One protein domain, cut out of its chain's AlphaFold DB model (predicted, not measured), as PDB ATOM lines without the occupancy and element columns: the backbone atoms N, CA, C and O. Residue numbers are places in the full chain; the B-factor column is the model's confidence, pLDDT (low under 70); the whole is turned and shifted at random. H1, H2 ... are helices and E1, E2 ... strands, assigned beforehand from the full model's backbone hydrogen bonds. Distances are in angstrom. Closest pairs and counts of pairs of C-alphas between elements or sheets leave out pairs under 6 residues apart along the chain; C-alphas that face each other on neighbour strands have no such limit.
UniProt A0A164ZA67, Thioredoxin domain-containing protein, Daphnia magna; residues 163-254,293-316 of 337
ATOM      1  N   ILE A 163     218.357  46.928 -84.732       33.81
ATOM      2  CA  ILE A 163     217.341  45.897 -84.526       33.81
ATOM      3  C   ILE A 163     216.081  46.464 -85.175       33.81
ATOM      4  O   ILE A 163     215.400  47.309 -84.600       33.81
ATOM      5  N   VAL A 164     215.826  46.083 -86.425       35.28
ATOM      6  CA  VAL A 164     214.556  46.383 -87.075       35.28
ATOM      7  C   VAL A 164     213.531  45.519 -86.359       35.28
ATOM      8  O   VAL A 164     213.591  44.295 -86.457       35.28
ATOM      9  N   LEU A 165     212.649  46.165 -85.596       39.91
ATOM     10  CA  LEU A 165     211.491  45.533 -84.980       39.91
ATOM     11  C   LEU A 165     210.641  44.944 -86.107       39.91
ATOM     12  O   LEU A 165     209.976  45.677 -86.838       39.91
ATOM     13  N   THR A 166     210.718  43.633 -86.305       51.25
ATOM     14  CA  THR A 166     209.904  42.944 -87.305       51.25
ATOM     15  C   THR A 166     208.675  42.353 -86.628       51.25
ATOM     16  O   THR A 166     208.771  41.730 -85.572       51.25
ATOM     17  N   THR A 167     207.499  42.561 -87.220       61.72
ATOM     18  CA  THR A 167     206.228  42.018 -86.721       61.72
ATOM     19  C   THR A 167     206.168  40.495 -86.846       61.72
ATOM     20  O   THR A 167     207.055  39.850 -87.419       61.72
ATOM     21  N   ALA A 168     205.095  39.907 -86.308       65.44
ATOM     22  CA  ALA A 168     204.714  38.543 -86.646       65.44
ATOM     23  C   ALA A 168     204.570  38.393 -88.177       65.44
ATOM     24  O   ALA A 168     204.163  39.348 -88.847       65.44
ATOM     25  N   PRO A 169     204.935  37.232 -88.741       71.06
ATOM     26  CA  PRO A 169     204.831  36.974 -90.173       71.06
ATOM     27  C   PRO A 169     203.370  36.947 -90.620       71.06
ATOM     28  O   PRO A 169     202.498  36.552 -89.852       71.06
ATOM     29  N   ASP A 170     203.111  37.273 -91.887       68.69
ATOM     30  CA  ASP A 170     201.752  37.356 -92.442       68.69
ATOM     31  C   ASP A 170     200.931  36.072 -92.302       68.69
ATOM     32  O   ASP A 170     199.727  36.144 -92.443       68.69
ATOM     33  N   ASN A 171     201.544  34.915 -92.048       73.75
ATOM     34  CA  ASN A 171     200.888  33.613 -91.904       73.75
ATOM     35  C   ASN A 171     201.040  33.007 -90.495       73.75
ATOM     36  O   ASN A 171     201.036  31.786 -90.343       73.75
ATOM     37  N   TRP A 172     201.210  33.834 -89.462       75.38
ATOM     38  CA  TRP A 172     201.494  33.390 -88.091       75.38
ATOM     39  C   TRP A 172     200.451  32.426 -87.494       75.38
ATOM     40  O   TRP A 172     200.800  31.618 -86.641       75.38
ATOM     41  N   TRP A 173     199.197  32.449 -87.958       73.69
ATOM     42  CA  TRP A 173     198.125  31.554 -87.488       73.69
ATOM     43  C   TRP A 173     198.365  30.066 -87.820       73.69
ATOM     44  O   TRP A 173     197.734  29.190 -87.228       73.69
ATOM     45  N   GLU A 174     199.268  29.769 -88.757       76.81
ATOM     46  CA  GLU A 174     199.692  28.413 -89.147       76.81
ATOM     47  C   GLU A 174     201.032  27.992 -88.510       76.81
ATOM     48  O   GLU A 174     201.559  26.917 -88.817       76.81
ATOM     49  N   LEU A 175     201.612  28.841 -87.656       80.44
ATOM     50  CA  LEU A 175     202.967  28.679 -87.136       80.44
ATOM     51  C   LEU A 175     202.979  28.632 -85.610       80.44
ATOM     52  O   LEU A 175     202.325  29.424 -84.945       80.44
ATOM     53  N   ASP A 176     203.786  27.748 -85.043       83.00
ATOM     54  CA  ASP A 176     204.164  27.780 -83.634       83.00
ATOM     55  C   ASP A 176     205.310  28.771 -83.431       83.00
ATOM     56  O   ASP A 176     206.141  28.971 -84.324       83.00
ATOM     57  N   GLY A 177     205.350  29.400 -82.258       84.12
ATOM     58  CA  GLY A 177     206.379  30.368 -81.898       84.12
ATOM     59  C   GLY A 177     207.263  29.856 -80.769       84.12
ATOM     60  O   GLY A 177     206.765  29.504 -79.709       84.12
ATOM     61  N   LEU A 178     208.582  29.877 -80.947       86.00
ATOM     62  CA  LEU A 178     209.544  29.774 -79.849       86.00
ATOM     63  C   LEU A 178     210.096  31.165 -79.553       86.00
ATOM     64  O   LEU A 178     210.736  31.776 -80.407       86.00
ATOM     65  N   THR A 179     209.865  31.645 -78.340       85.25
ATOM     66  CA  THR A 179     210.389  32.928 -77.859       85.25
ATOM     67  C   THR A 179     211.681  32.711 -77.080       85.25
ATOM     68  O   THR A 179     211.776  31.762 -76.302       85.25
ATOM     69  N   LEU A 180     212.671  33.576 -77.301       82.12
ATOM     70  CA  LEU A 180     213.962  33.596 -76.612       82.12
ATOM     71  C   LEU A 180     214.255  35.022 -76.150       82.12
ATOM     72  O   LEU A 180     214.290  35.934 -76.972       82.12
ATOM     73  N   GLN A 181     214.509  35.218 -74.864       82.25
ATOM     74  CA  GLN A 181     214.778  36.521 -74.260       82.25
ATOM     75  C   GLN A 181     216.096  36.491 -73.478       82.25
ATOM     76  O   GLN A 181     216.444  35.465 -72.901       82.25
ATOM     77  N   GLY A 182     216.834  37.606 -73.464       75.38
ATOM     78  CA  GLY A 182     218.156  37.709 -72.825       75.38
ATOM     79  C   GLY A 182     219.303  37.432 -73.802       75.38
ATOM     80  O   GLY A 182     219.193  37.719 -74.995       75.38
ATOM     81  N   SER A 183     220.409  36.847 -73.336       73.06
ATOM     82  CA  SER A 183     221.627  36.645 -74.146       73.06
ATOM     83  C   SER A 183     221.550  35.449 -75.121       73.06
ATOM     84  O   SER A 183     222.486  34.661 -75.245       73.06
ATOM     85  N   TYR A 184     220.441  35.307 -75.860       70.81
ATOM     86  CA  TYR A 184     220.146  34.156 -76.736       70.81
ATOM     87  C   TYR A 184     221.126  33.971 -77.908       70.81
ATOM     88  O   TYR A 184     221.275  32.867 -78.433       70.81
ATOM     89  N   HIS A 185     221.821  35.032 -78.320       67.44
ATOM     90  CA  HIS A 185     222.844  34.999 -79.370       67.44
ATOM     91  C   HIS A 185     223.979  34.001 -79.072       67.44
ATOM     92  O   HIS A 185     224.584  33.477 -80.001       67.44
ATOM     93  N   LEU A 186     224.218  33.672 -77.797       67.12
ATOM     94  CA  LEU A 186     225.223  32.691 -77.375       67.12
ATOM     95  C   LEU A 186     224.848  31.239 -77.728       67.12
ATOM     96  O   LEU A 186     225.726  30.377 -77.804       67.12
ATOM     97  N   ILE A 187     223.556  30.956 -77.946       70.75
ATOM     98  CA  ILE A 187     223.048  29.608 -78.255       70.75
ATOM     99  C   ILE A 187     222.410  29.495 -79.644       70.75
ATOM    100  O   ILE A 187     222.127  28.379 -80.078       70.75
ATOM    101  N   ILE A 188     222.181  30.610 -80.346       69.50
ATOM    102  CA  ILE A 188     221.307  30.645 -81.528       69.50
ATOM    103  C   ILE A 188     221.790  29.748 -82.677       69.50
ATOM    104  O   ILE A 188     220.985  29.033 -83.269       69.50
ATOM    105  N   ASP A 189     223.098  29.705 -82.937       69.06
ATOM    106  CA  ASP A 189     223.668  28.875 -84.005       69.06
ATOM    107  C   ASP A 189     223.509  27.381 -83.695       69.06
ATOM    108  O   ASP A 189     223.067  26.592 -84.532       69.06
ATOM    109  N   LYS A 190     223.789  26.990 -82.445       74.75
ATOM    110  CA  LYS A 190     223.615  25.607 -81.983       74.75
ATOM    111  C   LYS A 190     222.146  25.192 -81.967       74.75
ATOM    112  O   LYS A 190     221.825  24.048 -82.289       74.75
ATOM    113  N   LEU A 191     221.258  26.112 -81.597       78.19
ATOM    114  CA  LEU A 191     219.820  25.894 -81.619       78.19
ATOM    115  C   LEU A 191     219.330  25.675 -83.056       78.19
ATOM    116  O   LEU A 191     218.575  24.737 -83.305       78.19
ATOM    117  N   PHE A 192     219.799  26.471 -84.019       73.50
ATOM    118  CA  PHE A 192     219.471  26.278 -85.435       73.50
ATOM    119  C   PHE A 192     219.975  24.937 -85.967       73.50
ATOM    120  O   PHE A 192     219.243  24.254 -86.686       73.50
ATOM    121  N   ASP A 193     221.175  24.515 -85.572       73.06
ATOM    122  CA  ASP A 193     221.691  23.188 -85.906       73.06
ATOM    123  C   ASP A 193     220.819  22.071 -85.315       73.06
ATOM    124  O   ASP A 193     220.527  21.084 -85.996       73.06
ATOM    125  N   ALA A 194     220.381  22.210 -84.061       75.62
ATOM    126  CA  ALA A 194     219.510  21.242 -83.397       75.62
ATOM    127  C   ALA A 194     218.134  21.147 -84.079       75.62
ATOM    128  O   ALA A 194     217.661  20.045 -84.368       75.62
ATOM    129  N   LEU A 195     217.537  22.291 -84.422       73.38
ATOM    130  CA  LEU A 195     216.273  22.369 -85.156       73.38
ATOM    131  C   LEU A 195     216.388  21.751 -86.549       73.38
ATOM    132  O   LEU A 195     215.548  20.942 -86.949       73.38
ATOM    133  N   THR A 196     217.479  22.046 -87.254       72.12
ATOM    134  CA  THR A 196     217.751  21.498 -88.588       72.12
ATOM    135  C   THR A 196     217.922  19.981 -88.543       72.12
ATOM    136  O   THR A 196     217.349  19.275 -89.372       72.12
ATOM    137  N   LYS A 197     218.643  19.450 -87.545       77.44
ATOM    138  CA  LYS A 197     218.795  17.998 -87.336       77.44
ATOM    139  C   LYS A 197     217.463  17.303 -87.065       77.44
ATOM    140  O   LYS A 197     217.280  16.166 -87.492       77.44
ATOM    141  N   ARG A 198     216.531  17.984 -86.394       70.25
ATOM    142  CA  ARG A 198     215.174  17.487 -86.125       70.25
ATOM    143  C   ARG A 198     214.187  17.764 -87.264       70.25
ATOM    144  O   ARG A 198     213.016  17.416 -87.153       70.25
ATOM    145  N   ASN A 199     214.658  18.340 -88.374       68.00
ATOM    146  CA  ASN A 199     213.849  18.712 -89.535       68.00
ATOM    147  C   ASN A 199     212.744  19.743 -89.210       68.00
ATOM    148  O   ASN A 199     211.753  19.847 -89.932       68.00
ATOM    149  N   LEU A 200     212.927  20.528 -88.142       69.31
ATOM    150  CA  LEU A 200     212.068  21.656 -87.793       69.31
ATOM    151  C   LEU A 200     212.560  22.887 -88.541       69.31
ATOM    152  O   LEU A 200     213.540  23.528 -88.162       69.31
ATOM    153  N   LYS A 201     211.902  23.189 -89.660       67.75
ATOM    154  CA  LYS A 201     212.266  24.342 -90.479       67.75
ATOM    155  C   LYS A 201     211.699  25.615 -89.872       67.75
ATOM    156  O   LYS A 201     210.490  25.746 -89.714       67.75
ATOM    157  N   ILE A 202     212.584  26.567 -89.607       72.00
ATOM    158  CA  ILE A 202     212.202  27.914 -89.196       72.00
ATOM    159  C   ILE A 202     211.575  28.608 -90.408       72.00
ATOM    160  O   ILE A 202     212.240  28.829 -91.420       72.00
ATOM    161  N   ALA A 203     210.285  28.906 -90.306       58.09
ATOM    162  CA  ALA A 203     209.491  29.575 -91.326       58.09
ATOM    163  C   ALA A 203     209.715  31.094 -91.318       58.09
ATOM    164  O   ALA A 203     209.776  31.705 -92.383       58.09
ATOM    165  N   ALA A 204     209.877  31.696 -90.137       62.72
ATOM    166  CA  ALA A 204     210.171  33.119 -89.996       62.72
ATOM    167  C   ALA A 204     210.918  33.420 -88.690       62.72
ATOM    168  O   ALA A 204     210.941  32.609 -87.765       62.72
ATOM    169  N   GLN A 205     211.532  34.601 -88.618       71.25
ATOM    170  CA  GLN A 205     212.205  35.110 -87.424       71.25
ATOM    171  C   GLN A 205     211.733  36.543 -87.177       71.25
ATOM    172  O   GLN A 205     211.807  37.368 -88.091       71.25
ATOM    173  N   SER A 206     211.275  36.833 -85.962       69.81
ATOM    174  CA  SER A 206     210.862  38.177 -85.551       69.81
ATOM    175  C   SER A 206     211.758  38.658 -84.417       69.81
ATOM    176  O   SER A 206     211.786  38.042 -83.353       69.81
ATOM    177  N   ALA A 207     212.514  39.731 -84.647       67.50
ATOM    178  CA  ALA A 207     213.281  40.392 -83.596       67.50
ATOM    179  C   ALA A 207     212.409  41.507 -83.026       67.50
ATOM    180  O   ALA A 207     212.025  42.428 -83.745       67.50
ATOM    181  N   VAL A 208     212.047  41.387 -81.756       68.62
ATOM    182  CA  VAL A 208     211.039  42.231 -81.118       68.62
ATOM    183  C   VAL A 208     211.505  42.627 -79.732       68.62
ATOM    184  O   VAL A 208     212.155  41.859 -79.029       68.62
ATOM    185  N   ARG A 209     211.160  43.838 -79.319       63.91
ATOM    186  CA  ARG A 209     211.264  44.229 -77.920       63.91
ATOM    187  C   ARG A 209     209.926  43.884 -77.270       63.91
ATOM    188  O   ARG A 209     208.888  44.126 -77.869       63.91
ATOM    189  N   LEU A 210     209.969  43.219 -76.122       65.69
ATOM    190  CA  LEU A 210     208.791  42.849 -75.338       65.69
ATOM    191  C   LEU A 210     209.074  43.202 -73.884       65.69
ATOM    192  O   LEU A 210     210.068  42.732 -73.324       65.69
ATOM    193  N   ASN A 211     208.220  44.021 -73.265       65.06
ATOM    194  CA  ASN A 211     208.419  44.498 -71.890       65.06
ATOM    195  C   ASN A 211     209.830  45.091 -71.661       65.06
ATOM    196  O   ASN A 211     210.482  44.779 -70.667       65.06
ATOM    197  N   GLN A 212     210.317  45.919 -72.596       63.88
ATOM    198  CA  GLN A 212     211.646  46.567 -72.557       63.88
ATOM    199  C   GLN A 212     212.865  45.633 -72.672       63.88
ATOM    200  O   GLN A 212     213.996  46.099 -72.563       63.88
ATOM    201  N   LYS A 213     212.664  44.343 -72.943       65.50
ATOM    202  CA  LYS A 213     213.739  43.369 -73.152       65.50
ATOM    203  C   LYS A 213     213.758  42.901 -74.606       65.50
ATOM    204  O   LYS A 213     212.702  42.692 -75.206       65.50
ATOM    205  N   ASP A 214     214.952  42.702 -75.152       68.94
ATOM    206  CA  ASP A 214     215.118  42.198 -76.514       68.94
ATOM    207  C   ASP A 214     214.786  40.698 -76.565       68.94
ATOM    208  O   ASP A 214     215.235  39.902 -75.733       68.94
ATOM    209  N   CYS A 215     213.945  40.327 -77.525       73.44
ATOM    210  CA  CYS A 215     213.408  38.989 -77.697       73.44
ATOM    211  C   CYS A 215     213.495  38.572 -79.169       73.44
ATOM    212  O   CYS A 215     213.217  39.348 -80.087       73.44
ATOM    213  N   LEU A 216     213.868  37.320 -79.399       79.75
ATOM    214  CA  LEU A 216     213.825  36.683 -80.703       79.75
ATOM    215  C   LEU A 216     212.709  35.645 -80.714       79.75
ATOM    216  O   LEU A 216     212.687  34.739 -79.883       79.75
ATOM    217  N   ILE A 217     211.812  35.756 -81.687       83.38
ATOM    218  CA  ILE A 217     210.757  34.778 -81.929       83.38
ATOM    219  C   ILE A 217     211.103  33.989 -83.184       83.38
ATOM    220  O   ILE A 217     211.315  34.558 -84.256       83.38
ATOM    221  N   LEU A 218     211.155  32.670 -83.051       82.94
ATOM    222  CA  LEU A 218     211.336  31.730 -84.147       82.94
ATOM    223  C   LEU A 218     209.989  31.090 -84.457       82.94
ATOM    224  O   LEU A 218     209.424  30.400 -83.613       82.94
ATOM    225  N   TRP A 219     209.493  31.304 -85.669       79.81
ATOM    226  CA  TRP A 219     208.230  30.737 -86.125       79.81
ATOM    227  C   TRP A 219     208.490  29.473 -86.932       79.81
ATOM    228  O   TRP A 219     209.355  29.482 -87.812       79.81
ATOM    229  N   PHE A 220     207.749  28.398 -86.686       79.81
ATOM    230  CA  PHE A 220     207.878  27.140 -87.425       79.81
ATOM    231  C   PHE A 220     206.519  26.450 -87.608       79.81
ATOM    232  O   PHE A 220     205.607  26.700 -86.831       79.81
ATOM    233  N   PRO A 221     206.332  25.613 -88.645       74.75
ATOM    234  CA  PRO A 221     205.026  25.031 -88.947       74.75
ATOM    235  C   PRO A 221     204.503  24.140 -87.819       74.75
ATOM    236  O   PRO A 221     205.213  23.217 -87.400       74.75
ATOM    237  N   SER A 222     203.246  24.353 -87.415       66.31
ATOM    238  CA  SER A 222     202.534  23.518 -86.438       66.31
ATOM    239  C   SER A 222     202.318  22.109 -86.990       66.31
ATOM    240  O   SER A 222     201.301  21.812 -87.613       66.31
ATOM    241  N   SER A 223     203.319  21.237 -86.873       59.19
ATOM    242  CA  SER A 223     203.316  19.949 -87.584       59.19
ATOM    243  C   SER A 223     203.914  18.778 -86.804       59.19
ATOM    244  O   SER A 223     204.217  17.741 -87.393       59.19
ATOM    245  N   VAL A 224     204.036  18.889 -85.480       54.50
ATOM    246  CA  VAL A 224     204.537  17.793 -84.639       54.50
ATOM    247  C   VAL A 224     203.582  17.504 -83.485       54.50
ATOM    248  O   VAL A 224     202.887  18.391 -83.006       54.50
ATOM    249  N   ASP A 225     203.543  16.242 -83.057       56.84
ATOM    250  CA  ASP A 225     202.812  15.785 -81.875       56.84
ATOM    251  C   ASP A 225     203.244  16.577 -80.625       56.84
ATOM    252  O   ASP A 225     204.420  16.552 -80.243       56.84
ATOM    253  N   TYR A 226     202.295  17.303 -80.021       53.88
ATOM    254  CA  TYR A 226     202.533  18.376 -79.049       53.88
ATOM    255  C   TYR A 226     203.388  17.949 -77.846       53.88
ATOM    256  O   TYR A 226     204.262  18.698 -77.421       53.88
ATOM    257  N   PHE A 227     203.197  16.728 -77.339       56.28
ATOM    258  CA  PHE A 227     203.911  16.243 -76.151       56.28
ATOM    259  C   PHE A 227     205.398  15.974 -76.405       56.28
ATOM    260  O   PHE A 227     206.233  16.264 -75.560       56.28
ATOM    261  N   SER A 228     205.751  15.453 -77.583       60.56
ATOM    262  CA  SER A 228     207.148  15.137 -77.912       60.56
ATOM    263  C   SER A 228     207.946  16.370 -78.337       60.56
ATOM    264  O   SER A 228     209.181  16.335 -78.373       60.56
ATOM    265  N   LEU A 229     207.248  17.435 -78.730       67.94
ATOM    266  CA  LEU A 229     207.863  18.668 -79.188       67.94
ATOM    267  C   LEU A 229     208.305  19.539 -78.009       67.94
ATOM    268  O   LEU A 229     209.454  19.971 -78.000       67.94
ATOM    269  N   ASP A 230     207.424  19.729 -77.026       68.06
ATOM    270  CA  ASP A 230     207.658  20.564 -75.840       68.06
ATOM    271  C   ASP A 230     208.802  20.015 -74.973       68.06
ATOM    272  O   ASP A 230     209.824  20.679 -74.810       68.06
ATOM    273  N   GLU A 231     208.723  18.735 -74.578       71.94
ATOM    274  CA  GLU A 231     209.774  18.070 -73.784       71.94
ATOM    275  C   GLU A 231     211.150  18.152 -74.454       71.94
ATOM    276  O   GLU A 231     212.176  18.348 -73.806       71.94
ATOM    277  N   TRP A 232     211.190  18.028 -75.780       81.31
ATOM    278  CA  TRP A 232     212.452  18.123 -76.496       81.31
ATOM    279  C   TRP A 232     213.012  19.546 -76.546       81.31
ATOM    280  O   TRP A 232     214.236  19.711 -76.504       81.31
ATOM    281  N   PHE A 233     212.152  20.556 -76.702       79.12
ATOM    282  CA  PHE A 233     212.582  21.951 -76.684       79.12
ATOM    283  C   PHE A 233     213.176  22.302 -75.326       79.12
ATOM    284  O   PHE A 233     214.271  22.865 -75.295       79.12
ATOM    285  N   ASP A 234     212.514  21.883 -74.248       79.12
ATOM    286  CA  ASP A 234     212.999  22.056 -72.884       79.12
ATOM    287  C   ASP A 234     214.369  21.393 -72.703       79.12
ATOM    288  O   ASP A 234     215.353  22.084 -72.437       79.12
ATOM    289  N   GLU A 235     214.491  20.088 -72.977       80.88
ATOM    290  CA  GLU A 235     215.762  19.365 -72.832       80.88
ATOM    291  C   GLU A 235     216.893  19.991 -73.664       80.88
ATOM    292  O   GLU A 235     218.032  20.126 -73.203       80.88
ATOM    293  N   THR A 236     216.600  20.381 -74.907       81.69
ATOM    294  CA  THR A 236     217.602  20.925 -75.828       81.69
ATOM    295  C   THR A 236     218.054  22.313 -75.395       81.69
ATOM    296  O   THR A 236     219.257  22.580 -75.366       81.69
ATOM    297  N   ILE A 237     217.122  23.206 -75.062       79.75
ATOM    298  CA  ILE A 237     217.453  24.582 -74.690       79.75
ATOM    299  C   ILE A 237     218.102  24.613 -73.309       79.75
ATOM    300  O   ILE A 237     219.123  25.281 -73.153       79.75
ATOM    301  N   GLU A 238     217.609  23.844 -72.338       82.81
ATOM    302  CA  GLU A 238     218.247  23.731 -71.025       82.81
ATOM    303  C   GLU A 238     219.681  23.205 -71.137       82.81
ATOM    304  O   GLU A 238     220.586  23.767 -70.517       82.81
ATOM    305  N   THR A 239     219.922  22.200 -71.987       85.56
ATOM    306  CA  THR A 239     221.279  21.695 -72.254       85.56
ATOM    307  C   THR A 239     222.173  22.788 -72.842       85.56
ATOM    308  O   THR A 239     223.294  22.995 -72.374       85.56
ATOM    309  N   LEU A 240     221.683  23.533 -73.837       80.81
ATOM    310  CA  LEU A 240     222.443  24.618 -74.466       80.81
ATOM    311  C   LEU A 240     222.737  25.767 -73.492       80.81
ATOM    312  O   LEU A 240     223.849  26.297 -73.485       80.81
ATOM    313  N   ILE A 241     221.767  26.134 -72.652       77.25
ATOM    314  CA  ILE A 241     221.935  27.155 -71.614       77.25
ATOM    315  C   ILE A 241     222.947  26.681 -70.568       77.25
ATOM    316  O   ILE A 241     223.816  27.459 -70.182       77.25
ATOM    317  N   ALA A 242     222.873  25.423 -70.128       79.38
ATOM    318  CA  ALA A 242     223.813  24.856 -69.165       79.38
ATOM    319  C   ALA A 242     225.250  24.845 -69.708       79.38
ATOM    320  O   ALA A 242     226.173  25.227 -68.993       79.38
ATOM    321  N   GLU A 243     225.447  24.494 -70.984       78.44
ATOM    322  CA  GLU A 243     226.759  24.570 -71.639       78.44
ATOM    323  C   GLU A 243     227.325  25.995 -71.668       78.44
ATOM    324  O   GLU A 243     228.529  26.181 -71.485       78.44
ATOM    325  N   VAL A 244     226.483  27.001 -71.920       70.94
ATOM    326  CA  VAL A 244     226.907  28.410 -71.938       70.94
ATOM    327  C   VAL A 244     227.205  28.910 -70.530       70.94
ATOM    328  O   VAL A 244     228.256  29.507 -70.324       70.94
ATOM    329  N   LYS A 245     226.348  28.607 -69.551       71.00
ATOM    330  CA  LYS A 245     226.584  28.959 -68.144       71.00
ATOM    331  C   LYS A 245     227.886  28.356 -67.624       71.00
ATOM    332  O   LYS A 245     228.654  29.058 -66.987       71.00
ATOM    333  N   LEU A 246     228.171  27.090 -67.942       70.12
ATOM    334  CA  LEU A 246     229.434  26.449 -67.567       70.12
ATOM    335  C   LEU A 246     230.649  27.139 -68.194       70.12
ATOM    336  O   LEU A 246     231.669  27.271 -67.531       70.12
ATOM    337  N   LYS A 247     230.558  27.580 -69.455       67.81
ATOM    338  CA  LYS A 247     231.649  28.325 -70.097       67.81
ATOM    339  C   LYS A 247     231.894  29.678 -69.441       67.81
ATOM    340  O   LYS A 247     233.046  29.996 -69.193       67.81
ATOM    341  N   ILE A 248     230.827  30.416 -69.138       61.72
ATOM    342  CA  ILE A 248     230.914  31.726 -68.483       61.72
ATOM    343  C   ILE A 248     231.524  31.578 -67.086       61.72
ATOM    344  O   ILE A 248     232.492  32.257 -66.784       61.72
ATOM    345  N   VAL A 249     231.050  30.620 -66.280       63.31
ATOM    346  CA  VAL A 249     231.596  30.364 -64.933       63.31
ATOM    347  C   VAL A 249     233.074  29.967 -64.983       63.31
ATOM    348  O   VAL A 249     233.856  30.443 -64.173       63.31
ATOM    349  N   LEU A 250     233.489  29.131 -65.942       58.78
ATOM    350  CA  LEU A 250     234.904  28.771 -66.102       58.78
ATOM    351  C   LEU A 250     235.771  29.966 -66.526       58.78
ATOM    352  O   LEU A 250     236.936  30.031 -66.148       58.78
ATOM    353  N   GLU A 251     235.231  30.884 -67.329       59.28
ATOM    354  CA  GLU A 251     235.920  32.113 -67.733       59.28
ATOM    355  C   GLU A 251     236.026  33.097 -66.554       59.28
ATOM    356  O   GLU A 251     237.113  33.614 -66.308       59.28
ATOM    357  N   GLU A 252     234.963  33.258 -65.761       58.88
ATOM    358  CA  GLU A 252     234.939  34.074 -64.537       58.88
ATOM    359  C   GLU A 252     235.881  33.521 -63.448       58.88
ATOM    360  O   GLU A 252     236.670  34.276 -62.884       58.88
ATOM    361  N   GLU A 253     235.890  32.205 -63.199       60.00
ATOM    362  CA  GLU A 253     236.818  31.553 -62.254       60.00
ATOM    363  C   GLU A 253     238.284  31.689 -62.706       60.00
ATOM    364  O   GLU A 253     239.191  31.847 -61.885       60.00
ATOM    365  N   MET A 254     238.543  31.652 -64.020       57.81
ATOM    366  CA  MET A 254     239.879  31.904 -64.566       57.81
ATOM    367  C   MET A 254     240.298  33.368 -64.399       57.81
ATOM    368  O   MET A 254     241.465  33.624 -64.098       57.81
ATOM    369  N   ILE A 293     219.001  33.446 -70.177       77.81
ATOM    370  CA  ILE A 293     218.171  33.143 -71.334       77.81
ATOM    371  C   ILE A 293     216.853  32.564 -70.824       77.81
ATOM    372  O   ILE A 293     216.831  31.476 -70.247       77.81
ATOM    373  N   GLU A 294     215.770  33.297 -71.036       81.19
ATOM    374  CA  GLU A 294     214.405  32.825 -70.822       81.19
ATOM    375  C   GLU A 294     213.848  32.350 -72.165       81.19
ATOM    376  O   GLU A 294     214.050  33.000 -73.195       81.19
ATOM    377  N   PHE A 295     213.150  31.216 -72.179       84.69
ATOM    378  CA  PHE A 295     212.520  30.704 -73.388       84.69
ATOM    379  C   PHE A 295     211.103  30.225 -73.108       84.69
ATOM    380  O   PHE A 295     210.766  29.851 -71.986       84.69
ATOM    381  N   ARG A 296     210.266  30.258 -74.143       83.81
ATOM    382  CA  ARG A 296     208.910  29.714 -74.075       83.81
ATOM    383  C   ARG A 296     208.430  29.281 -75.443       83.81
ATOM    384  O   ARG A 296     208.494  30.067 -76.395       83.81
ATOM    385  N   LEU A 297     207.907  28.062 -75.503       83.38
ATOM    386  CA  LEU A 297     207.168  27.543 -76.641       83.38
ATOM    387  C   LEU A 297     205.706  28.015 -76.578       83.38
ATOM    388  O   LEU A 297     205.062  27.951 -75.533       83.38
ATOM    389  N   ILE A 298     205.194  28.525 -77.694       82.31
ATOM    390  CA  ILE A 298     203.837  29.054 -77.846       82.31
ATOM    391  C   ILE A 298     203.183  28.321 -79.015       82.31
ATOM    392  O   ILE A 298     203.388  28.642 -80.187       82.31
ATOM    393  N   ILE A 299     202.415  27.305 -78.648       78.19
ATOM    394  CA  ILE A 299     201.707  26.380 -79.543       78.19
ATOM    395  C   ILE A 299     200.193  26.599 -79.518       78.19
ATOM    396  O   ILE A 299     199.491  26.263 -80.470       78.19
ATOM    397  N   ASP A 300     199.684  27.166 -78.424       80.06
ATOM    398  CA  ASP A 300     198.265  27.427 -78.264       80.06
ATOM    399  C   ASP A 300     197.829  28.592 -79.174       80.06
ATOM    400  O   ASP A 300     198.464  29.652 -79.156       80.06
ATOM    401  N   PRO A 301     196.774  28.422 -79.993       77.12
ATOM    402  CA  PRO A 301     196.295  29.468 -80.886       77.12
ATOM    403  C   PRO A 301     195.940  30.772 -80.169       77.12
ATOM    404  O   PRO A 301     196.332  31.831 -80.651       77.12
ATOM    405  N   ASP A 302     195.274  30.706 -79.015       81.00
ATOM    406  CA  ASP A 302     194.861  31.899 -78.273       81.00
ATOM    407  C   ASP A 302     196.089  32.619 -77.689       81.00
ATOM    408  O   ASP A 302     196.197  33.847 -77.763       81.00
ATOM    409  N   GLU A 303     197.079  31.871 -77.186       80.62
ATOM    410  CA  GLU A 303     198.345  32.456 -76.726       80.62
ATOM    411  C   GLU A 303     199.153  33.109 -77.862       80.62
ATOM    412  O   GLU A 303     199.795  34.147 -77.644       80.62
ATOM    413  N   ARG A 304     199.122  32.537 -79.077       84.25
ATOM    414  CA  ARG A 304     199.747  33.132 -80.271       84.25
ATOM    415  C   ARG A 304     199.045  34.416 -80.682       84.25
ATOM    416  O   ARG A 304     199.719  35.427 -80.866       84.25
ATOM    417  N   ASP A 305     197.718  34.404 -80.763       80.94
ATOM    418  CA  ASP A 305     196.902  35.587 -81.042       80.94
ATOM    419  C   ASP A 305     197.228  36.725 -80.065       80.94
ATOM    420  O   ASP A 305     197.429  37.876 -80.460       80.94
ATOM    421  N   ASP A 306     197.311  36.407 -78.774       83.69
ATOM    422  CA  ASP A 306     197.623  37.377 -77.731       83.69
ATOM    423  C   ASP A 306     199.071  37.868 -77.799       83.69
ATOM    424  O   ASP A 306     199.353  39.026 -77.479       83.69
ATOM    425  N   LEU A 307     200.018  37.023 -78.211       82.88
ATOM    426  CA  LEU A 307     201.379  37.455 -78.516       82.88
ATOM    427  C   LEU A 307     201.389  38.440 -79.684       82.88
ATOM    428  O   LEU A 307     201.932  39.530 -79.535       82.88
ATOM    429  N   VAL A 308     200.753  38.108 -80.808       82.38
ATOM    430  CA  VAL A 308     200.736  38.971 -81.996       82.38
ATOM    431  C   VAL A 308     200.088  40.319 -81.700       82.38
ATOM    432  O   VAL A 308     200.681  41.351 -82.004       82.38
ATOM    433  N   LYS A 309     198.953  40.345 -80.991       83.69
ATOM    434  CA  LYS A 309     198.321  41.603 -80.555       83.69
ATOM    435  C   LYS A 309     199.250  42.452 -79.684       83.69
ATOM    436  O   LYS A 309     199.243  43.677 -79.792       83.69
ATOM    437  N   ARG A 310     200.046  41.827 -78.807       80.75
ATOM    438  CA  ARG A 310     201.050  42.536 -77.994       80.75
ATOM    439  C   ARG A 310     202.169  43.113 -78.860       80.75
ATOM    440  O   ARG A 310     202.541  44.261 -78.642       80.75
ATOM    441  N   LEU A 311     202.647  42.364 -79.854       76.56
ATOM    442  CA  LEU A 311     203.665  42.825 -80.805       76.56
ATOM    443  C   LEU A 311     203.180  44.019 -81.632       76.56
ATOM    444  O   LEU A 311     203.888  45.013 -81.762       76.56
ATOM    445  N   GLU A 312     201.958  43.941 -82.157       78.81
ATOM    446  CA  GLU A 312     201.339  45.027 -82.924       78.81
ATOM    447  C   GLU A 312     201.129  46.279 -82.070       78.81
ATOM    448  O   GLU A 312     201.348  47.401 -82.532       78.81
ATOM    449  N   LYS A 313     200.734  46.093 -80.806       76.75
ATOM    450  CA  LYS A 313     200.561  47.191 -79.860       76.75
ATOM    451  C   LYS A 313     201.889  47.870 -79.517       76.75
ATOM    452  O   LYS A 313     201.955  49.089 -79.609       76.75
ATOM    453  N   GLU A 314     202.937  47.125 -79.162       69.12
ATOM    454  CA  GLU A 314     204.245  47.724 -78.842       69.12
ATOM    455  C   GLU A 314     204.860  48.438 -80.052       69.12
ATOM    456  O   GLU A 314     205.447  49.510 -79.901       69.12
ATOM    457  N   LEU A 315     204.672  47.901 -81.263       66.88
ATOM    458  CA  LEU A 315     205.083  48.596 -82.480       66.88
ATOM    459  C   LEU A 315     204.341  49.929 -82.623       66.88
ATOM    460  O   LEU A 315     204.969  50.957 -82.869       66.88
ATOM    461  N   LYS A 316     203.022  49.935 -82.430       69.38
ATOM    462  CA  LYS A 316     202.226  51.160 -82.506       69.38
ATOM    463  C   LYS A 316     202.636  52.185 -81.443       69.38
ATOM    464  O   LYS A 316     202.825  53.352 -81.780       69.38
TER     465      LYS A 316
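What this domain is: This is residues 163 to 254 and 293 to 316 of the 337 residues of the protein "Thioredoxin domain-containing protein" of Daphnia magna (UniProt A0A164ZA67). Picture a twisted wall of four antiparallel strands, with H3 packed across one face and the long H2 running past the edge strand E4, its last residues, 246 to 254, sticking out as a free arm. H1 packs on part of H2. The printed part has 116 residues, with three named helices and four named strands along the chain as E1, H1, E2, E3, H2, E4, H3; the sheet's order is E2, E3, E1, E4, and the class is mixed, helices and strands. The whole is compact, with a radius of gyration of the C-alphas of 14.8 A and spans of 46 by 34 by 19 A.

How they stand to each other: After residues 163 to 174, which hold no named element, look for inner strand E1, residues 175 to 181. H1, residues 188 to 197, follows and is not on the sheet, but only just, with 4 pairs of C-alphas within 10 A. Edge strand E2, residues 204 to 210, and inner strand E3, residues 213 to 221, form an antiparallel hairpin; N 206 and O 217 are 2.8 A apart, within hydrogen-bond range. E3 is also the antiparallel neighbour of E1, with N 178 and O 218 at 2.8 A. E1, H1 and E2 make a split strand-helix-strand unit, two strands running the same way with E3 between them, and its crossover is right-handed. H2, residues 226 to 254, touches H1 with its residues 236 to 240 alone, the closest C-alphas being those of Leu 191 and Ile 237, 7.4 A apart. They run opposite ways at a steep tilt of 36 degrees, only just steep. Edge strand E4, residues 294 to 298, is antiparallel to E1, with N 179 and O 296 at 2.9 A. H2 is on the sheet but only grazes it, with residues 229 to 241. H3, residues 301 to 316, is on the sheet at a height of 8.8 A, over E2 and, only just, over E1, where 3 of its C-alphas fall. On the local plane it stands at 62 degrees to E2, only just across the strands. Every O i to N i+4 pair is within hydrogen-bond range in H1 and H3, and 23 of 25 in H2.

Where its parts are: Find C-alpha 175 at (202.967, 28.679, -87.136); from there E1 runs 19.2 A. H1 measures 14.1 A, E2 17.6 A, E3 25.7 A and E4 13.2 A. H2 runs 42.3 A to C-alpha 254 at (239.879, 31.904, -64.566). H3 runs 22.5 A to C-alpha 316 at (202.226, 51.160, -82.506).

The domain as a whole: The C-alphas of Asn 171 and Met 254 are the two farthest apart, 47.7 A. Residues 255 to 292 are not printed, and C-alphas 254 and 293 are 22.8 A apart across this cut. Of the links printed whole, none is long. Mean pLDDT of the printed part is 72.0; 45 residues are under 70, among them 206 to 214 and 222 to 230.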